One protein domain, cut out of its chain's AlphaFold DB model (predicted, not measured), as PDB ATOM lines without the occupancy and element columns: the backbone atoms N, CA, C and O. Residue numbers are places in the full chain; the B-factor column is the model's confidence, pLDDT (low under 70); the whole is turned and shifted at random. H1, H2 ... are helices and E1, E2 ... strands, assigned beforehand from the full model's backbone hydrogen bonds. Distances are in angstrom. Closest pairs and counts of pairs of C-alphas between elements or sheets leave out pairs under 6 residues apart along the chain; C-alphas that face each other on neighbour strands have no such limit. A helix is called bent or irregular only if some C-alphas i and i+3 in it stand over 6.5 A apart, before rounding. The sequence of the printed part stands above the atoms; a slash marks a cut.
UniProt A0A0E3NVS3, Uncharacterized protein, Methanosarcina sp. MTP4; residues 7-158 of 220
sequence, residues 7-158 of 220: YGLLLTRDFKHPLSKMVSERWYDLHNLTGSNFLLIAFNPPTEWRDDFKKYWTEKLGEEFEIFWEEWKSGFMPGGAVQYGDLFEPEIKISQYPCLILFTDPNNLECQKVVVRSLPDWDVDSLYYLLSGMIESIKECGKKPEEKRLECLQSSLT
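This is residues 7 to 158 of the 220 residues of an uncharacterized protein of Methanosarcina sp. MTP4 (UniProt A0A0E3NVS3). A small sheet of four strands stands as a wall, with three helices, H1, H5 and H6, in a row over one face of it. Beyond the edge strand E2, H2 and H3 make a V that lies off the sheet, while the short helix H4 only grazes the sheet. The printed part has 152 residues, with six named helices and four named strands in the order E1 H1 E2 H2 H3 H4 E3 E4 H5 H6. The sheet is mixed, in the order E2 E1 E3 E4, and the class is mixed, helices and strands. The whole is compact, with a radius of gyration of the C-alphas of 14.9 A, and rounded, with spans of 37 by 34 by 28 A.

Start at E1, residues 7 to 11, an inner strand of the sheet. The tight link from H1, residues 18 to 34, leads to E2, residues 38 to 42, an edge strand parallel to E1 at 21 degrees; look for N 8 and O 39, 2.7 A apart. E1, H1 and E2 are a strand-helix-strand unit, two parallel neighbour strands with a helix between, and its crossover is right-handed. H1 lies over E2 at a height over the sheet of 9.2 A; their closest C-alphas are those of Thr 34 and Leu 40, 7.1 A apart. Next come H2, residues 51 to 61, and H3, residues 65 to 74, neither on the sheet. They touch, closest at the C-alphas of Thr 58 and Phe 65, 5.5 A apart, at a steep tilt of 52 degrees, opposite ways. H2 and H1 are close but not clearly touching, with the C-alphas of Tyr 28 and Phe 53 7.8 A apart. H4, residues 80 to 87, only grazes the sheet with its residues 80 to 85, and touches no helix. On the other side of E1 from E2 is E3, residues 99 to 103, antiparallel to E1 at 158 degrees; N 9 and O 101 are 2.9 A apart. E3 and E4, residues 115 to 118, form a hairpin, antiparallel at 170 degrees, with N 100 and O 117 2.8 A apart. H5, residues 124 to 141, lies over E1 and, only just, over E3, where 3 of its C-alphas fall. H5 touches H1, closest at the C-alphas of Met 22 and Val 124, 5.1 A apart, at a tilt of 36 degrees, only just steep. H6, residues 146 to 158, lies over E4, with the C-alphas of Val 115 and Gln 154 5.7 A apart. H5, with residues 134 to 141 alone, touches H6 in a helical hairpin, at a shallow tilt of 32 degrees; their closest C-alphas are those of Cys 141 and Arg 149, 5.4 A apart. H1, H5 and H6 on the same face of the sheet make two layers, helices and sheet. In H5 every O i to N i+4 pair is within hydrogen-bond range; the counts are 11 of 13 in H1, 6 of 7 in H2, 4 of 6 in H3, 7 of 9 in H6 and 0 of 4 in H4, where 4 of 5 O i to N i+3 pairs are.

Find C-alpha 7 at (161.798, 194.187, 169.183), where E1 begins; E1, E2 and E3 are 13.1, 13.4 and 13.3 A long, and E4 is 10.0 A. H1 measures 20.5 A and has a kink of 78 degrees near residue 28. H2 is 16.1 A, H3 14.4 A and H4 13.0 A long. H1, H3 and H6 are irregular, at C-alphas 25 and 28, 8.1 A apart, 67 and 70, 7.1 A, and 147 and 150, 7.2 A. From C-alpha 124 at (165.438, 210.802, 183.974), H5 runs 25.6 A. H6, 18.9 A long, ends at C-alpha 158, at (160.356, 190.219, 185.103).

The two C-alphas farthest apart are those of Glu 70 in H3 and Ser 155 in H6, at 38.5 A. The printed part has no cut. The links from H4 to E3 and from E3 to E4 are long, with 11 residues each. Residues 88 to 89 and 112 to 113, in these links, make a short parallel pairing. The mean pLDDT of the printed part is 82.2; look for values under 70 at residues 43, 45, 50 to 51, 74 to 86 and 106 to 111.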
ATOM      1  N   TYR A   7     162.458 192.907 169.384       88.38
ATOM      2  CA  TYR A   7     161.798 194.187 169.183       88.38
ATOM      3  C   TYR A   7     161.281 194.683 170.527       88.38
ATOM      4  O   TYR A   7     160.850 193.891 171.365       88.38
ATOM      5  N   GLY A   8     161.363 195.988 170.744       89.19
ATOM      6  CA  GLY A   8     160.993 196.648 171.980       89.19
ATOM      7  C   GLY A   8     160.119 197.860 171.720       89.19
ATOM      8  O   GLY A   8     160.435 198.670 170.853       89.19
ATOM      9  N   LEU A   9     159.053 198.008 172.500       88.31
ATOM     10  CA  LEU A   9     158.182 199.181 172.485       88.31
ATOM     11  C   LEU A   9     158.168 199.825 173.869       88.31
ATOM     12  O   LEU A   9     157.814 199.179 174.856       88.31
ATOM     13  N   LEU A  10     158.540 201.103 173.942       88.81
ATOM     14  CA  LEU A  10     158.365 201.919 175.141       88.81
ATOM     15  C   LEU A  10     157.020 202.625 175.073       88.81
ATOM     16  O   LEU A  10     156.815 203.503 174.232       88.81
ATOM     17  N   LEU A  11     156.116 202.260 175.981       86.25
ATOM     18  CA  LEU A  11     154.798 202.869 176.075       86.25
ATOM     19  C   LEU A  11     154.637 203.649 177.378       86.25
ATOM     20  O   LEU A  11     154.959 203.177 178.470       86.25
ATOM     21  N   THR A  12     154.044 204.830 177.261       85.50
ATOM     22  CA  THR A  12     153.593 205.657 178.379       85.50
ATOM     23  C   THR A  12     152.239 206.265 178.043       85.50
ATOM     24  O   THR A  12     151.939 206.534 176.881       85.50
ATOM     25  N   ARG A  13     151.415 206.474 179.071       79.50
ATOM     26  CA  ARG A  13     150.152 207.219 178.962       79.50
ATOM     27  C   ARG A  13     150.292 208.675 179.401       79.50
ATOM     28  O   ARG A  13     149.390 209.466 179.148       79.50
ATOM     29  N   ASP A  14     151.403 209.013 180.051       81.38
ATOM     30  CA  ASP A  14     151.685 210.350 180.555       81.38
ATOM     31  C   ASP A  14     152.926 210.932 179.864       81.38
ATOM     32  O   ASP A  14     154.049 210.444 180.015       81.38
ATOM     33  N   PHE A  15     152.714 212.005 179.102       76.19
ATOM     34  CA  PHE A  15     153.772 212.742 178.408       76.19
ATOM     35  C   PHE A  15     154.663 213.538 179.360       76.19
ATOM     36  O   PHE A  15     155.789 213.872 179.000       76.19
ATOM     37  N   LYS A  16     154.191 213.823 180.576       82.69
ATOM     38  CA  LYS A  16     154.975 214.499 181.612       82.69
ATOM     39  C   LYS A  16     155.823 213.527 182.428       82.69
ATOM     40  O   LYS A  16     156.693 213.981 183.166       82.69
ATOM     41  N   HIS A  17     155.604 212.220 182.274       87.06
ATOM     42  CA  HIS A  17     156.401 211.208 182.951       87.06
ATOM     43  C   HIS A  17     157.889 211.349 182.571       87.06
ATOM     44  O   HIS A  17     158.194 211.556 181.388       87.06
ATOM     45  N   PRO A  18     158.835 211.172 183.516       91.75
ATOM     46  CA  PRO A  18     160.271 211.270 183.243       91.75
ATOM     47  C   PRO A  18     160.763 210.393 182.079       91.75
ATOM     48  O   PRO A  18     161.687 210.779 181.372       91.75
ATOM     49  N   LEU A  19     160.104 209.256 181.822       90.56
ATOM     50  CA  LEU A  19     160.345 208.392 180.652       90.56
ATOM     51  C   LEU A  19     160.257 209.154 179.322       90.56
ATOM     52  O   LEU A  19     161.128 208.982 178.478       90.56
ATOM     53  N   SER A  20     159.239 209.997 179.135       86.75
ATOM     54  CA  SER A  20     159.045 210.761 177.894       86.75
ATOM     55  C   SER A  20     160.200 211.733 177.674       86.75
ATOM     56  O   SER A  20     160.767 211.804 176.584       86.75
ATOM     57  N   LYS A  21     160.604 212.426 178.745       88.50
ATOM     58  CA  LYS A  21     161.745 213.344 178.734       88.50
ATOM     59  C   LYS A  21     163.059 212.609 178.459       88.50
ATOM     60  O   LYS A  21     163.812 213.020 177.588       88.50
ATOM     61  N   MET A  22     163.293 211.491 179.139       91.75
ATOM     62  CA  MET A  22     164.477 210.651 178.962       91.75
ATOM     63  C   MET A  22     164.580 210.109 177.533       91.75
ATOM     64  O   MET A  22     165.642 210.203 176.927       91.75
ATOM     65  N   VAL A  23     163.469 209.637 176.956       87.94
ATOM     66  CA  VAL A  23     163.385 209.240 175.543       87.94
ATOM     67  C   VAL A  23     163.765 210.407 174.636       87.94
ATOM     68  O   VAL A  23     164.624 210.225 173.790       87.94
ATOM     69  N   SER A  24     163.201 211.601 174.840       84.00
ATOM     70  CA  SER A  24     163.504 212.780 174.015       84.00
ATOM     71  C   SER A  24     164.977 213.204 174.094       84.00
ATOM     72  O   SER A  24     165.576 213.529 173.073       84.00
ATOM     73  N   GLU A  25     165.557 213.216 175.298       88.19
ATOM     74  CA  GLU A  25     166.905 213.743 175.562       88.19
ATOM     75  C   GLU A  25     168.027 212.729 175.291       88.19
ATOM     76  O   GLU A  25     169.140 213.121 174.947       88.19
ATOM     77  N   ARG A  26     167.761 211.428 175.467       88.81
ATOM     78  CA  ARG A  26     168.758 210.340 175.395       88.81
ATOM     79  C   ARG A  26     168.498 209.362 174.253       88.81
ATOM     80  O   ARG A  26     169.071 208.275 174.238       88.81
ATOM     81  N   TRP A  27     167.642 209.720 173.298       84.19
ATOM     82  CA  TRP A  27     167.232 208.824 172.216       84.19
ATOM     83  C   TRP A  27     168.416 208.208 171.462       84.19
ATOM     84  O   TRP A  27     168.487 206.995 171.272       84.19
ATOM     85  N   TYR A  28     169.378 209.053 171.086       82.94
ATOM     86  CA  TYR A  28     170.594 208.648 170.384       82.94
ATOM     87  C   TYR A  28     171.427 207.640 171.193       82.94
ATOM     88  O   TYR A  28     171.948 206.668 170.645       82.94
ATOM     89  N   ASP A  29     171.517 207.826 172.509       88.19
ATOM     90  CA  ASP A  29     172.277 206.933 173.380       88.19
ATOM     91  C   ASP A  29     171.584 205.569 173.505       88.19
ATOM     92  O   ASP A  29     172.212 204.531 173.284       88.19
ATOM     93  N   LEU A  30     170.270 205.563 173.771       87.31
ATOM     94  CA  LEU A  30     169.451 204.343 173.832       87.31
ATOM     95  C   LEU A  30     169.589 203.513 172.557       87.31
ATOM     96  O   LEU A  30     169.721 202.291 172.596       87.31
ATOM     97  N   HIS A  31     169.589 204.197 171.428       81.94
ATOM     98  CA  HIS A  31     169.693 203.613 170.113       81.94
ATOM     99  C   HIS A  31     171.053 202.977 169.818       81.94
ATOM    100  O   HIS A  31     171.132 201.854 169.317       81.94
ATOM    101  N   ASN A  32     172.139 203.655 170.186       85.69
ATOM    102  CA  ASN A  32     173.476 203.083 170.071       85.69
ATOM    103  C   ASN A  32     173.636 201.843 170.955       85.69
ATOM    104  O   ASN A  32     174.311 200.883 170.571       85.69
ATOM    105  N   LEU A  33     172.978 201.820 172.118       88.56
ATOM    106  CA  LEU A  33     172.999 200.661 173.005       88.56
ATOM    107  C   LEU A  33     172.326 199.435 172.373       88.56
ATOM    108  O   LEU A  33     172.834 198.319 172.562       88.56
ATOM    109  N   THR A  34     171.244 199.605 171.600       85.62
ATOM    110  CA  THR A  34     170.510 198.472 171.006       85.62
ATOM    111  C   THR A  34     171.340 197.693 169.983       85.62
ATOM    112  O   THR A  34     171.284 196.460 169.934       85.62
ATOM    113  N   GLY A  35     172.190 198.384 169.222       83.38
ATOM    114  CA  GLY A  35     173.062 197.781 168.218       83.38
ATOM    115  C   GLY A  35     172.296 197.133 167.057       83.38
ATOM    116  O   GLY A  35     171.236 197.594 166.638       83.38
ATOM    117  N   SER A  36     172.845 196.059 166.481       80.38
ATOM    118  CA  SER A  36     172.306 195.452 165.253       80.38
ATOM    119  C   SER A  36     171.075 194.561 165.469       80.38
ATOM    120  O   SER A  36     170.218 194.514 164.591       80.38
ATOM    121  N   ASN A  37     170.965 193.907 166.632       81.88
ATOM    122  CA  ASN A  37     170.054 192.769 166.831       81.88
ATOM    123  C   ASN A  37     168.828 193.075 167.709       81.88
ATOM    124  O   ASN A  37     168.011 192.183 167.941       81.88
ATOM    125  N   PHE A  38     168.712 194.306 168.208       87.12
ATOM    126  CA  PHE A  38     167.576 194.785 168.989       87.12
ATOM    127  C   PHE A  38     167.054 196.091 168.384       87.12
ATOM    128  O   PHE A  38     167.841 196.995 168.092       87.12
ATOM    129  N   LEU A  39     165.739 196.183 168.192       83.75
ATOM    130  CA  LEU A  39     165.064 197.395 167.735       83.75
ATOM    131  C   LEU A  39     164.201 197.957 168.862       83.75
ATOM    132  O   LEU A  39     163.314 197.262 169.339       83.75
ATOM    133  N   LEU A  40     164.440 199.203 169.268       82.62
ATOM    134  CA  LEU A  40     163.640 199.901 170.273       82.62
ATOM    135  C   LEU A  40     162.844 201.021 169.608       82.62
ATOM    136  O   LEU A  40     163.422 201.877 168.942       82.62
ATOM    137  N   ILE A  41     161.534 201.022 169.815       79.06
ATOM    138  CA  ILE A  41     160.593 201.981 169.247       79.06
ATOM    139  C   ILE A  41     159.908 202.728 170.396       79.06
ATOM    140  O   ILE A  41     159.465 202.131 171.379       79.06
ATOM    141  N   ALA A  42     159.816 204.048 170.267       77.38
ATOM    142  CA  ALA A  42     159.067 204.918 171.159       77.38
ATOM    143  C   ALA A  42     158.463 206.048 170.331       77.38
ATOM    144  O   ALA A  42     159.106 206.594 169.437       77.38
ATOM    145  N   PHE A  43     157.228 206.407 170.652       69.19
ATOM    146  CA  PHE A  43     156.471 207.418 169.922       69.19
ATOM    147  C   PHE A  43     156.657 208.799 170.559       69.19
ATOM    148  O   PHE A  43     155.693 209.434 170.979       69.19
ATOM    149  N   ASN A  44     157.911 209.235 170.688       70.31
ATOM    150  CA  ASN A  44     158.243 210.588 171.122       70.31
ATOM    151  C   ASN A  44     159.440 211.090 170.301       70.31
ATOM    152  O   ASN A  44     160.492 210.445 170.347       70.31
ATOM    153  N   PRO A  45     159.298 212.185 169.532       67.69
ATOM    154  CA  PRO A  45     160.401 212.693 168.731       67.69
ATOM    155  C   PRO A  45     161.569 213.127 169.637       67.69
ATOM    156  O   PRO A  45     161.325 213.674 170.717       67.69
ATOM    157  N   PRO A  46     162.833 212.897 169.234       72.38
ATOM    158  CA  PRO A  46     163.982 213.460 169.928       72.38
ATOM    159  C   PRO A  46     163.929 214.991 169.895       72.38
ATOM    160  O   PRO A  46     163.404 215.592 168.957       72.38
ATOM    161  N   THR A  47     164.525 215.632 170.902       73.50
ATOM    162  CA  THR A  47     164.623 217.102 170.966       73.50
ATOM    163  C   THR A  47     165.416 217.675 169.794       73.50
ATOM    164  O   THR A  47     165.148 218.790 169.352       73.50
ATOM    165  N   GLU A  48     166.376 216.905 169.283       74.12
ATOM    166  CA  GLU A  48     167.188 217.246 168.121       74.12
ATOM    167  C   GLU A  48     167.252 216.050 167.169       74.12
ATOM    168  O   GLU A  48     167.733 214.971 167.527       74.12
ATOM    169  N   TRP A  49     166.795 216.248 165.935       71.00
ATOM    170  CA  TRP A  49     166.969 215.278 164.859       71.00
ATOM    171  C   TRP A  49     168.338 215.491 164.216       71.00
ATOM    172  O   TRP A  49     168.580 216.521 163.590       71.00
ATOM    173  N   ARG A  50     169.244 214.528 164.381       68.88
ATOM    174  CA  ARG A  50     170.559 214.529 163.729       68.88
ATOM    175  C   ARG A  50     170.487 213.779 162.393       68.88
ATOM    176  O   ARG A  50     169.708 212.840 162.259       68.88
ATOM    177  N   ASP A  51     171.280 214.174 161.396       68.06
ATOM    178  CA  ASP A  51     171.229 213.577 160.044       68.06
ATOM    179  C   ASP A  51     171.605 212.082 160.016       68.06
ATOM    180  O   ASP A  51     171.099 211.306 159.202       68.06
ATOM    181  N   ASP A  52     172.464 211.653 160.941       74.38
ATOM    182  CA  ASP A  52     172.838 210.250 161.149       74.38
ATOM    183  C   ASP A  52     171.657 209.376 161.600       74.38
ATOM    184  O   ASP A  52     171.646 208.166 161.369       74.38
ATOM    185  N   PHE A  53     170.625 209.990 162.174       76.00
ATOM    186  CA  PHE A  53     169.449 209.304 162.669       76.00
ATOM    187  C   PHE A  53     168.567 208.771 161.541       76.00
ATOM    188  O   PHE A  53     168.124 207.621 161.578       76.00
ATOM    189  N   LYS A  54     168.343 209.595 160.511       78.38
ATOM    190  CA  LYS A  54     167.606 209.183 159.314       78.38
ATOM    191  C   LYS A  54     168.295 207.982 158.676       78.38
ATOM    192  O   LYS A  54     167.673 206.947 158.462       78.38
ATOM    193  N   LYS A  55     169.614 208.099 158.490       81.31
ATOM    194  CA  LYS A  55     170.456 207.037 157.943       81.31
ATOM    195  C   LYS A  55     170.319 205.731 158.727       81.31
ATOM    196  O   LYS A  55     170.117 204.694 158.105       81.31
ATOM    197  N   TYR A  56     170.380 205.764 160.061       78.12
ATOM    198  CA  TYR A  56     170.210 204.545 160.851       78.12
ATOM    199  C   TYR A  56     168.866 203.863 160.583       78.12
ATOM    200  O   TYR A  56     168.817 202.648 160.395       78.12
ATOM    201  N   TRP A  57     167.755 204.603 160.615       78.81
ATOM    202  CA  TRP A  57     166.442 203.966 160.485       78.81
ATOM    203  C   TRP A  57     166.196 203.461 159.074       78.81
ATOM    204  O   TRP A  57     165.623 202.386 158.928       78.81
ATOM    205  N   THR A  58     166.740 204.138 158.066       82.62
ATOM    206  CA  THR A  58     166.797 203.620 156.698       82.62
ATOM    207  C   THR A  58     167.613 202.318 156.629       82.62
ATOM    208  O   THR A  58     167.174 201.353 156.007       82.62
ATOM    209  N   GLU A  59     168.738 202.202 157.347       81.81
ATOM    210  CA  GLU A  59     169.498 200.940 157.452       81.81
ATOM    211  C   GLU A  59     168.717 199.816 158.173       81.81
ATOM    212  O   GLU A  59     168.898 198.635 157.861       81.81
ATOM    213  N   LYS A  60     167.847 200.149 159.137       76.38
ATOM    214  CA  LYS A  60     167.061 199.174 159.923       76.38
ATOM    215  C   LYS A  60     165.738 198.753 159.309       76.38
ATOM    216  O   LYS A  60     165.332 197.609 159.491       76.38
ATOM    217  N   LEU A  61     165.030 199.680 158.690       77.38
ATOM    218  CA  LEU A  61     163.672 199.476 158.197       77.38
ATOM    219  C   LEU A  61     163.634 199.386 156.669       77.38
ATOM    220  O   LEU A  61     162.634 198.943 156.116       77.38
ATOM    221  N   GLY A  62     164.743 199.711 156.000       82.06
ATOM    222  CA  GLY A  62     164.868 199.705 154.548       82.06
ATOM    223  C   GLY A  62     164.626 201.081 153.933       82.06
ATOM    224  O   GLY A  62     164.231 202.033 154.604       82.06
ATOM    225  N   GLU A  63     164.861 201.172 152.624       83.06
ATOM    226  CA  GLU A  63     164.755 202.421 151.855       83.06
ATOM    227  C   GLU A  63     163.342 203.024 151.875       83.06
ATOM    228  O   GLU A  63     163.187 204.235 151.765       83.06
ATOM    229  N   GLU A  64     162.310 202.209 152.102       78.88
ATOM    230  CA  GLU A  64     160.920 202.668 152.217       78.88
ATOM    231  C   GLU A  64     160.679 203.556 153.447       78.88
ATOM    232  O   GLU A  64     159.751 204.364 153.450       78.88
ATOM    233  N   PHE A  65     161.534 203.480 154.476       79.62
ATOM    234  CA  PHE A  65     161.444 204.352 155.649       79.62
ATOM    235  C   PHE A  65     161.583 205.838 155.294       79.62
ATOM    236  O   PHE A  65     161.000 206.691 155.963       79.62
ATOM    237  N   GLU A  66     162.289 206.153 154.208       76.38
ATOM    238  CA  GLU A  66     162.417 207.513 153.681       76.38
ATOM    239  C   GLU A  66     161.054 208.177 153.440       76.38
ATOM    240  O   GLU A  66     160.915 209.384 153.634       76.38
ATOM    241  N   ILE A  67     160.038 207.385 153.080       78.44
ATOM    242  CA  ILE A  67     158.667 207.846 152.836       78.44
ATOM    243  C   ILE A  67     157.985 208.247 154.154       78.44
ATOM    244  O   ILE A  67     157.258 209.237 154.201       78.44
ATOM    245  N   PHE A  68     158.259 207.515 155.236       73.38
ATOM    246  CA  PHE A  68     157.657 207.722 156.559       73.38
ATOM    247  C   PHE A  68     158.418 208.736 157.428       73.38
ATOM    248  O   PHE A  68     157.911 209.183 158.457       73.38
ATOM    249  N   TRP A  69     159.629 209.128 157.026       78.62
ATOM    250  CA  TRP A  69     160.508 210.008 157.797       78.62
ATOM    251  C   TRP A  69     159.891 211.377 158.116       78.62
ATOM    252  O   TRP A  69     160.002 211.865 159.242       78.62
ATOM    253  N   GLU A  70     159.242 212.010 157.136       77.06
ATOM    254  CA  GLU A  70     158.621 213.327 157.329       77.06
ATOM    255  C   GLU A  70     157.437 213.263 158.302       77.06
ATOM    256  O   GLU A  70     157.296 214.135 159.162       77.06
ATOM    257  N   GLU A  71     156.640 212.193 158.233       72.88
ATOM    258  CA  GLU A  71     155.544 211.934 159.171       72.88
ATOM    259  C   GLU A  71     156.086 211.716 160.594       72.88
ATOM    260  O   GLU A  71     155.622 212.349 161.543       72.88
ATOM    261  N   TRP A  72     157.157 210.929 160.742       73.56
ATOM    262  CA  TRP A  72     157.846 210.723 162.022       73.56
ATOM    263  C   TRP A  72     158.375 212.022 162.636       73.56
ATOM    264  O   TRP A  72     158.189 212.259 163.832       73.56
ATOM    265  N   LYS A  73     159.005 212.886 161.829       70.88
ATOM    266  CA  LYS A  73     159.500 214.198 162.278       70.88
ATOM    267  C   LYS A  73     158.386 215.122 162.745       70.88
ATOM    268  O   LYS A  73     158.596 215.886 163.684       70.88
ATOM    269  N   SER A  74     157.225 215.056 162.096       69.50
ATOM    270  CA  SER A  74     156.051 215.844 162.481       69.50
ATOM    271  C   SER A  74     155.440 215.405 163.820       69.50
ATOM    272  O   SER A  74     154.686 216.163 164.431       69.50
ATOM    273  N   GLY A  75     155.851 214.233 164.317       61.81
ATOM    274  CA  GLY A  75     155.390 213.632 165.559       61.81
ATOM    275  C   GLY A  75     154.097 212.841 165.367       61.81
ATOM    276  O   GLY A  75     153.252 213.175 164.542       61.81
ATOM    277  N   PHE A  76     153.916 211.787 166.163       61.53
ATOM    278  CA  PHE A  76     152.629 211.093 166.230       61.53
ATOM    279  C   PHE A  76     151.665 211.809 167.163       61.53
ATOM    280  O   PHE A  76     152.069 212.433 168.147       61.53
ATOM    281  N   MET A  77     150.366 211.647 166.897       52.25
ATOM    282  CA  MET A  77     149.339 212.140 167.804       52.25
ATOM    283  C   MET A  77     149.499 211.522 169.207       52.25
ATOM    284  O   MET A  77     149.652 210.299 169.337       52.25
ATOM    285  N   PRO A  78     149.417 212.344 170.271       41.72
ATOM    286  CA  PRO A  78     149.445 211.877 171.648       41.72
ATOM    287  C   PRO A  78     148.457 210.724 171.891       41.72
ATOM    288  O   PRO A  78     147.271 210.849 171.603       41.72
ATOM    289  N   GLY A  79     148.937 209.600 172.431       46.31
ATOM    290  CA  GLY A  79     148.106 208.432 172.746       46.31
ATOM    291  C   GLY A  79     147.985 207.382 171.635       46.31
ATOM    292  O   GLY A  79     147.466 206.303 171.913       46.31
ATOM    293  N   GLY A  80     148.526 207.616 170.430       55.41
ATOM    294  CA  GLY A  80     148.530 206.617 169.345       55.41
ATOM    295  C   GLY A  80     149.216 205.300 169.731       55.41
ATOM    296  O   GLY A  80     148.772 204.223 169.355       55.41
ATOM    297  N   ALA A  81     150.225 205.372 170.602       55.25
ATOM    298  CA  ALA A  81     150.948 204.217 171.125       55.25
ATOM    299  C   ALA A  81     150.078 203.264 171.981       55.25
ATOM    300  O   ALA A  81     150.401 202.088 172.125       55.25
ATOM    301  N   VAL A  82     148.971 203.757 172.555       58.25
ATOM    302  CA  VAL A  82     148.060 202.962 173.399       58.25
ATOM    303  C   VAL A  82     147.233 201.989 172.556       58.25
ATOM    304  O   VAL A  82     146.913 200.909 173.037       58.25
ATOM    305  N   GLN A  83     146.970 202.318 171.286       63.47
ATOM    306  CA  GLN A  83     146.225 201.460 170.354       63.47
ATOM    307  C   GLN A  83     146.965 200.156 170.016       63.47
ATOM    308  O   GLN A  83     146.352 199.204 169.551       63.47
ATOM    309  N   TYR A  84     148.273 200.089 170.288       65.38
ATOM    310  CA  TYR A  84     149.051 198.863 170.127       65.38
ATOM    311  C   TYR A  84     148.864 197.887 171.297       65.38
ATOM    312  O   TYR A  84     149.220 196.726 171.157       65.38
ATOM    313  N   GLY A  85     148.316 198.322 172.441       63.94
ATOM    314  CA  GLY A  85     148.155 197.477 173.634       63.94
ATOM    315  C   GLY A  85     147.287 196.237 173.403       63.94
ATOM    316  O   GLY A  85     147.586 195.181 173.960       63.94
ATOM    317  N   ASP A  86     146.289 196.363 172.528       69.69
ATOM    318  CA  ASP A  86     145.323 195.310 172.190       69.69
ATOM    319  C   ASP A  86     145.894 194.275 171.199       69.69
ATOM    320  O   ASP A  86     145.283 193.237 170.960       69.69
ATOM    321  N   LEU A  87     147.071 194.544 170.617       73.69
ATOM    322  CA  LEU A  87     147.745 193.661 169.654       73.69
ATOM    323  C   LEU A  87     148.615 192.587 170.329       73.69
ATOM    324  O   LEU A  87     149.200 191.740 169.647       73.69
ATOM    325  N   PHE A  88     148.741 192.633 171.657       82.12
ATOM    326  CA  PHE A  88     149.673 191.804 172.413       82.12
ATOM    327  C   PHE A  88     148.970 190.774 173.293       82.12
ATOM    328  O   PHE A  88     147.937 191.045 173.902       82.12
ATOM    329  N   GLU A  89     149.595 189.605 173.428       82.38
ATOM    330  CA  GLU A  89     149.179 188.564 174.361       82.38
ATOM    331  C   GLU A  89     150.274 188.350 175.429       82.38
ATOM    332  O   GLU A  89     151.399 187.954 175.100       82.38
ATOM    333  N   PRO A  90     149.992 188.588 176.724       80.62
ATOM    334  CA  PRO A  90     148.725 189.058 177.289       80.62
ATOM    335  C   PRO A  90     148.460 190.550 177.026       80.62
ATOM    336  O   PRO A  90     149.399 191.335 176.892       80.62
ATOM    337  N   GLU A  91     147.179 190.932 177.066       84.00
ATOM    338  CA  GLU A  91     146.746 192.333 177.012       84.00
ATOM    339  C   GLU A  91     147.448 193.165 178.098       84.00
ATOM    340  O   GLU A  91     147.620 192.737 179.252       84.00
ATOM    341  N   ILE A  92     147.847 194.381 177.732       84.69
ATOM    342  CA  ILE A  92     148.605 195.268 178.609       84.69
ATOM    343  C   ILE A  92     147.664 196.008 179.549       84.69
ATOM    344  O   ILE A  92     146.897 196.886 179.161       84.69
ATOM    345  N   LYS A  93     147.781 195.717 180.844       85.94
ATOM    346  CA  LYS A  93     146.954 196.358 181.867       85.94
ATOM    347  C   LYS A  93     147.381 197.804 182.079       85.94
ATOM    348  O   LYS A  93     148.565 198.124 182.121       85.94
ATOM    349  N   ILE A  94     146.410 198.666 182.381       83.06
ATOM    350  CA  ILE A  94     146.641 200.084 182.711       83.06
ATOM    351  C   ILE A  94     147.692 200.262 183.817       83.06
ATOM    352  O   ILE A  94     148.535 201.149 183.732       83.06
ATOM    353  N   SER A  95     147.672 199.399 184.833       86.75
ATOM    354  CA  SER A  95     148.619 199.439 185.952       86.75
ATOM    355  C   SER A  95     150.061 199.111 185.559       86.75
ATOM    356  O   SER A  95     150.953 199.229 186.392       86.75
ATOM    357  N   GLN A  96     150.289 198.614 184.342       88.81
ATOM    358  CA  GLN A  96     151.622 198.272 183.866       88.81
ATOM    359  C   GLN A  96     152.332 199.452 183.211       88.81
ATOM    360  O   GLN A  96     153.549 199.364 183.078       88.81
ATOM    361  N   TYR A  97     151.617 200.521 182.845       87.69
ATOM    362  CA  TYR A  97     152.211 201.728 182.277       87.69
ATOM    363  C   TYR A  97     152.893 202.585 183.362       87.69
ATOM    364  O   TYR A  97     152.356 202.696 184.464       87.69
ATOM    365  N   PRO A  98     154.012 203.258 183.037       90.94
ATOM    366  CA  PRO A  98     154.777 203.117 181.795       90.94
ATOM    367  C   PRO A  98     155.508 201.768 181.719       90.94
ATOM    368  O   PRO A  98     155.908 201.213 182.739       90.94
ATOM    369  N   CYS A  99     155.708 201.231 180.515       91.00
ATOM    370  CA  CYS A  99     156.318 199.913 180.327       91.00
ATOM    371  C   CYS A  99     157.221 199.811 179.099       91.00
ATOM    372  O   CYS A  99     157.047 200.515 178.107       91.00
ATOM    373  N   LEU A 100     158.136 198.845 179.169       92.69
ATOM    374  CA  LEU A 100     158.828 198.254 178.034       92.69
ATOM    375  C   LEU A 100     158.149 196.928 177.671       92.69
ATOM    376  O   LEU A 100     158.015 196.044 178.519       92.69
ATOM    377  N   ILE A 101     157.743 196.789 176.418       91.12
ATOM    378  CA  ILE A 101     157.199 195.557 175.838       91.12
ATOM    379  C   ILE A 101     158.263 194.956 174.944       91.12
ATOM    380  O   ILE A 101     158.913 195.698 174.212       91.12
ATOM    381  N   LEU A 102     158.433 193.638 174.985       91.81
ATOM    382  CA  LEU A 102     159.405 192.931 174.162       91.81
ATOM    383  C   LEU A 102     158.767 191.738 173.459       91.81
ATOM    384  O   LEU A 102     158.058 190.957 174.090       91.81
ATOM    385  N   PHE A 103     159.084 191.577 172.180       89.75
ATOM    386  CA  PHE A 103     158.673 190.454 171.339       89.75
ATOM    387  C   PHE A 103     159.805 190.064 170.386       89.75
ATOM    388  O   PHE A 103     160.778 190.799 170.212       89.75
ATOM    389  N   THR A 104     159.719 188.870 169.803       87.06
ATOM    390  CA  THR A 104     160.818 188.274 169.022       87.06
ATOM    391  C   THR A 104     160.455 187.993 167.570       87.06
ATOM    392  O   THR A 104     161.364 187.862 166.757       87.06
ATOM    393  N   ASP A 105     159.164 187.946 167.240       78.31
ATOM    394  CA  ASP A 105     158.661 187.726 165.884       78.31
ATOM    395  C   ASP A 105     157.680 188.851 165.504       78.31
ATOM    396  O   ASP A 105     156.612 188.955 166.114       78.31
ATOM    397  N   PRO A 106     158.029 189.721 164.538       68.12
ATOM    398  CA  PRO A 106     157.167 190.813 164.102       68.12
ATOM    399  C   PRO A 106     156.090 190.364 163.100       68.12
ATOM    400  O   PRO A 106     155.133 191.103 162.886       68.12
ATOM    401  N   ASN A 107     156.230 189.186 162.479       65.06
ATOM    402  CA  ASN A 107     155.369 188.732 161.382       65.06
ATOM    403  C   ASN A 107     154.156 187.929 161.868       65.06
ATOM    404  O   ASN A 107     153.204 187.731 161.113       65.06
ATOM    405  N   ASN A 108     154.164 187.482 163.123       63.12
ATOM    406  CA  ASN A 108     153.027 186.812 163.737       63.12
ATOM    407  C   ASN A 108     152.008 187.842 164.254       63.12
ATOM    408  O   ASN A 108     151.996 188.197 165.431       63.12
ATOM    409  N   LEU A 109     151.191 188.360 163.334       54.41
ATOM    410  CA  LEU A 109     150.187 189.404 163.585       54.41
ATOM    411  C   LEU A 109     148.930 188.901 164.315       54.41
ATOM    412  O   LEU A 109     148.149 189.721 164.786       54.41
ATOM    413  N   GLU A 110     148.714 187.585 164.407       54.28
ATOM    414  CA  GLU A 110     147.466 187.035 164.956       54.28
ATOM    415  C   GLU A 110     147.446 186.971 166.491       54.28
ATOM    416  O   GLU A 110     146.357 187.012 167.052       54.28
ATOM    417  N   CYS A 111     148.610 186.930 167.164       55.78
ATOM    418  CA  CYS A 111     148.795 187.153 168.611       55.78
ATOM    419  C   CYS A 111     150.301 187.240 168.939       55.78
ATOM    420  O   CYS A 111     150.990 186.215 169.026       55.78
ATOM    421  N   GLN A 112     150.841 188.445 169.152       74.31
ATOM    422  CA  GLN A 112     152.244 188.589 169.550       74.31
ATOM    423  C   GLN A 112     152.406 188.276 171.036       74.31
ATOM    424  O   GLN A 112     152.011 189.060 171.900       74.31
ATOM    425  N   LYS A 113     153.038 187.138 171.342       85.75
ATOM    426  CA  LYS A 113     153.465 186.839 172.711       85.75
ATOM    427  C   LYS A 113     154.523 187.839 173.149       85.75
ATOM    428  O   LYS A 113     155.584 187.939 172.528       85.75
ATOM    429  N   VAL A 114     154.251 188.531 174.248       89.44
ATOM    430  CA  VAL A 114     155.121 189.592 174.754       89.44
ATOM    431  C   VAL A 114     155.621 189.347 176.165       89.44
ATOM    432  O   VAL A 114     154.969 188.730 177.005       89.44
ATOM    433  N   VAL A 115     156.775 189.941 176.449       91.81
ATOM    434  CA  VAL A 115     157.244 190.209 177.804       91.81
ATOM    435  C   VAL A 115     156.950 191.668 178.122       91.81
ATOM    436  O   VAL A 115     157.449 192.564 177.444       91.81
ATOM    437  N   VAL A 116     156.171 191.913 179.174       91.94
ATOM    438  CA  VAL A 116     155.848 193.271 179.632       91.94
ATOM    439  C   VAL A 116     156.606 193.579 180.916       91.94
ATOM    440  O   VAL A 116     156.434 192.917 181.945       91.94
ATOM    441  N   ARG A 117     157.420 194.633 180.880       93.31
ATOM    442  CA  ARG A 117     158.169 195.148 182.024       93.31
ATOM    443  C   ARG A 117     157.710 196.561 182.362       93.31
ATOM    444  O   ARG A 117     158.079 197.517 181.689       93.31
ATOM    445  N   SER A 118     156.957 196.695 183.451       92.88
ATOM    446  CA  SER A 118     156.636 198.005 184.026       92.88
ATOM    447  C   SER A 118     157.894 198.718 184.502       92.88
ATOM    448  O   SER A 118     158.779 198.093 185.108       92.88
ATOM    449  N   LEU A 119     157.936 200.015 184.230       92.88
ATOM    450  CA  LEU A 119     159.001 200.939 184.571       92.88
ATOM    451  C   LEU A 119     158.554 201.798 185.766       92.88
ATOM    452  O   LEU A 119     157.390 202.190 185.831       92.88
ATOM    453  N   PRO A 120     159.445 202.046 186.737       91.88
ATOM    454  CA  PRO A 120     159.130 202.862 187.901       91.88
ATOM    455  C   PRO A 120     159.055 204.354 187.543       91.88
ATOM    456  O   PRO A 120     159.608 204.785 186.535       91.88
ATOM    457  N   ASP A 121     158.433 205.151 188.411       90.81
ATOM    458  CA  ASP A 121     158.438 206.616 188.317       90.81
ATOM    459  C   ASP A 121     159.715 207.184 188.958       90.81
ATOM    460  O   ASP A 121     159.721 207.711 190.071       90.81
ATOM    461  N   TRP A 122     160.849 206.935 188.303       93.50
ATOM    462  CA  TRP A 122     162.157 207.453 188.706       93.50
ATOM    463  C   TRP A 122     162.542 208.677 187.880       93.50
ATOM    464  O   TRP A 122     161.981 208.936 186.817       93.50
ATOM    465  N   ASP A 123     163.544 209.418 188.351       93.19
ATOM    466  CA  ASP A 123     164.122 210.522 187.592       93.19
ATOM    467  C   ASP A 123     164.731 210.059 186.249       93.19
ATOM    468  O   ASP A 123     164.998 208.875 186.027       93.19
ATOM    469  N   VAL A 124     164.953 211.022 185.349       92.69
ATOM    470  CA  VAL A 124     165.438 210.802 183.974       92.69
ATOM    471  C   VAL A 124     166.713 209.961 183.927       92.69
ATOM    472  O   VAL A 124     166.777 209.000 183.157       92.69
ATOM    473  N   ASP A 125     167.716 210.293 184.740       92.12
ATOM    474  CA  ASP A 125     169.010 209.613 184.691       92.12
ATOM    475  C   ASP A 125     168.883 208.190 185.249       92.12
ATOM    476  O   ASP A 125     169.366 207.232 184.644       92.12
ATOM    477  N   SER A 126     168.155 208.015 186.352       93.12
ATOM    478  CA  SER A 126     167.869 206.694 186.919       93.12
ATOM    479  C   SER A 126     167.117 205.778 185.950       93.12
ATOM    480  O   SER A 126     167.452 204.595 185.842       93.12
ATOM    481  N   LEU A 127     166.133 206.306 185.215       94.25
ATOM    482  CA  LEU A 127     165.427 205.561 184.168       94.25
ATOM    483  C   LEU A 127     166.345 205.173 183.010       94.25
ATOM    484  O   LEU A 127     166.263 204.047 182.518       94.25
ATOM    485  N   TYR A 128     167.232 206.075 182.595       93.94
ATOM    486  CA  TYR A 128     168.215 205.788 181.556       93.94
ATOM    487  C   TYR A 128     169.156 204.644 181.966       93.94
ATOM    488  O   TYR A 128     169.372 203.708 181.189       93.94
ATOM    489  N   TYR A 129     169.668 204.652 183.202       92.25
ATOM    490  CA  TYR A 129     170.514 203.568 183.713       92.25
ATOM    491  C   TYR A 129     169.765 202.238 183.826       92.25
ATOM    492  O   TYR A 129     170.324 201.191 183.486       92.25
ATOM    493  N   LEU A 130     168.501 202.274 184.259       94.19
ATOM    494  CA  LEU A 130     167.637 201.099 184.295       94.19
ATOM    495  C   LEU A 130     167.490 200.483 182.899       94.19
ATOM    496  O   LEU A 130     167.783 199.301 182.715       94.19
ATOM    497  N   LEU A 131     167.088 201.285 181.909       94.12
ATOM    498  CA  LEU A 131     166.911 200.813 180.536       94.12
ATOM    499  C   LEU A 131     168.219 200.325 179.924       94.12
ATOM    500  O   LEU A 131     168.220 199.285 179.276       94.12
ATOM    501  N   SER A 132     169.336 201.007 180.172       92.44
ATOM    502  CA  SER A 132     170.651 200.573 179.690       92.44
ATOM    503  C   SER A 132     170.996 199.163 180.187       92.44
ATOM    504  O   SER A 132     171.375 198.302 179.393       92.44
ATOM    505  N   GLY A 133     170.770 198.883 181.476       91.06
ATOM    506  CA  GLY A 133     170.966 197.545 182.044       91.06
ATOM    507  C   GLY A 133     169.999 196.495 181.482       91.06
ATOM    508  O   GLY A 133     170.387 195.346 181.247       91.06
ATOM    509  N   MET A 134     168.748 196.880 181.207       94.25
ATOM    510  CA  MET A 134     167.790 195.998 180.530       94.25
ATOM    511  C   MET A 134     168.236 195.677 179.099       94.25
ATOM    512  O   MET A 134     168.166 194.519 178.695       94.25
ATOM    513  N   ILE A 135     168.738 196.661 178.345       93.44
ATOM    514  CA  ILE A 135     169.214 196.488 176.963       93.44
ATOM    515  C   ILE A 135     170.361 195.476 176.891       93.44
ATOM    516  O   ILE A 135     170.386 194.647 175.981       93.44
ATOM    517  N   GLU A 136     171.283 195.480 177.854       91.12
ATOM    518  CA  GLU A 136     172.344 194.467 177.929       91.12
ATOM    519  C   GLU A 136     171.767 193.051 178.055       91.12
ATOM    520  O   GLU A 136     172.129 192.159 177.282       91.12
ATOM    521  N   SER A 137     170.801 192.872 178.959       93.00
ATOM    522  CA  SER A 137     170.111 191.592 179.164       93.00
ATOM    523  C   SER A 137     169.314 191.169 177.924       93.00
ATOM    524  O   SER A 137     169.324 190.001 177.534       93.00
ATOM    525  N   ILE A 138     168.668 192.124 177.246       94.69
ATOM    526  CA  ILE A 138     167.931 191.896 175.996       94.69
ATOM    527  C   ILE A 138     168.873 191.405 174.899       94.69
ATOM    528  O   ILE A 138     168.566 190.431 174.212       94.69
ATOM    529  N   LYS A 139     170.043 192.031 174.751       91.94
ATOM    530  CA  LYS A 139     171.052 191.621 173.765       91.94
ATOM    531  C   LYS A 139     171.588 190.228 174.048       91.94
ATOM    532  O   LYS A 139     171.851 189.482 173.105       91.94
ATOM    533  N   GLU A 140     171.762 189.865 175.314       92.75
ATOM    534  CA  GLU A 140     172.177 188.516 175.686       92.75
ATOM    535  C   GLU A 140     171.097 187.481 175.348       92.75
ATOM    536  O   GLU A 140     171.392 186.473 174.699       92.75
ATOM    537  N   CYS A 141     169.836 187.755 175.688       93.44
ATOM    538  CA  CYS A 141     168.718 186.886 175.329       93.44
ATOM    539  C   CYS A 141     168.504 186.802 173.810       93.44
ATOM    540  O   CYS A 141     168.226 185.723 173.299       93.44
ATOM    541  N   GLY A 142     168.727 187.885 173.060       91.06
ATOM    542  CA  GLY A 142     168.630 187.911 171.596       91.06
ATOM    543  C   GLY A 142     169.683 187.068 170.864       91.06
ATOM    544  O   GLY A 142     169.538 186.815 169.669       91.06
ATOM    545  N   LYS A 143     170.738 186.609 171.557       91.88
ATOM    546  CA  LYS A 143     171.715 185.633 171.030       91.88
ATOM    547  C   LYS A 143     171.258 184.182 171.202       91.88
ATOM    548  O   LYS A 143     171.901 183.282 170.668       91.88
ATOM    549  N   LYS A 144     170.199 183.931 171.978       92.00
ATOM    550  CA  LYS A 144     169.648 182.586 172.175       92.00
ATOM    551  C   LYS A 144     168.886 182.127 170.916       92.00
ATOM    552  O   LYS A 144     168.459 182.976 170.122       92.00
ATOM    553  N   PRO A 145     168.696 180.805 170.741       90.94
ATOM    554  CA  PRO A 145     167.764 180.261 169.753       90.94
ATOM    555  C   PRO A 145     166.377 180.888 169.897       90.94
ATOM    556  O   PRO A 145     165.969 181.183 171.023       90.94
ATOM    557  N   GLU A 146     165.693 181.121 168.778       87.12
ATOM    558  CA  GLU A 146     164.432 181.871 168.688       87.12
ATOM    559  C   GLU A 146     163.396 181.405 169.713       87.12
ATOM    560  O   GLU A 146     162.870 182.214 170.480       87.12
ATOM    561  N   GLU A 147     163.225 180.091 169.834       87.31
ATOM    562  CA  GLU A 147     162.278 179.437 170.729       87.31
ATOM    563  C   GLU A 147     162.560 179.673 172.223       87.31
ATOM    564  O   GLU A 147     161.667 179.517 173.052       87.31
ATOM    565  N   LYS A 148     163.783 180.089 172.583       91.94
ATOM    566  CA  LYS A 148     164.205 180.364 173.970       91.94
ATOM    567  C   LYS A 148     164.318 181.849 174.296       91.94
ATOM    568  O   LYS A 148     164.533 182.205 175.457       91.94
ATOM    569  N   ARG A 149     164.229 182.732 173.297       92.62
ATOM    570  CA  ARG A 149     164.452 184.175 173.491       92.62
ATOM    571  C   ARG A 149     163.421 184.765 174.440       92.62
ATOM    572  O   ARG A 149     163.801 185.422 175.404       92.62
ATOM    573  N   LEU A 150     162.138 184.492 174.201       91.06
ATOM    574  CA  LEU A 150     161.050 185.064 174.993       91.06
ATOM    575  C   LEU A 150     161.089 184.590 176.456       91.06
ATOM    576  O   LEU A 150     160.953 185.398 177.369       91.06
ATOM    577  N   GLU A 151     161.370 183.304 176.686       92.94
ATOM    578  CA  GLU A 151     161.542 182.742 178.033       92.94
ATOM    579  C   GLU A 151     162.729 183.386 178.771       92.94
ATOM    580  O   GLU A 151     162.609 183.786 179.932       92.94
ATOM    581  N   CYS A 152     163.863 183.556 178.080       94.69
ATOM    582  CA  CYS A 152     165.025 184.261 178.620       94.69
ATOM    583  C   CYS A 152     164.672 185.699 179.015       94.69
ATOM    584  O   CYS A 152     164.976 186.118 180.130       94.69
ATOM    585  N   LEU A 153     163.994 186.442 178.133       94.56
ATOM    586  CA  LEU A 153     163.571 187.819 178.397       94.56
ATOM    587  C   LEU A 153     162.638 187.893 179.610       94.56
ATOM    588  O   LEU A 153     162.832 188.739 180.485       94.56
ATOM    589  N   GLN A 154     161.671 186.978 179.704       93.88
ATOM    590  CA  GLN A 154     160.748 186.902 180.830       93.88
ATOM    591  C   GLN A 154     161.515 186.701 182.144       93.88
ATOM    592  O   GLN A 154     161.319 187.461 183.097       93.88
ATOM    593  N   SER A 155     162.429 185.730 182.194       93.25
ATOM    594  CA  SER A 155     163.224 185.429 183.389       93.25
ATOM    595  C   SER A 155     164.145 186.588 183.790       93.25
ATOM    596  O   SER A 155     164.140 187.028 184.947       93.25
ATOM    597  N   SER A 156     164.881 187.141 182.825       93.50
ATOM    598  CA  SER A 156     165.905 188.165 183.060       93.50
ATOM    599  C   SER A 156     165.334 189.528 183.432       93.50
ATOM    600  O   SER A 156     166.014 190.295 184.105       93.50
ATOM    601  N   LEU A 157     164.105 189.850 183.014       93.19
ATOM    602  CA  LEU A 157     163.546 191.195 183.191       93.19
ATOM    603  C   LEU A 157     162.381 191.255 184.176       93.19
ATOM    604  O   LEU A 157     162.164 192.295 184.796       93.19
ATOM    605  N   THR A 158     161.610 190.177 184.328       91.00
ATOM    606  CA  THR A 158     160.356 190.219 185.103       91.00
ATOM    607  C   THR A 158     160.394 189.419 186.400       91.00
ATOM    608  O   THR A 158     159.506 189.605 187.238       91.00
TER     609      THR A 158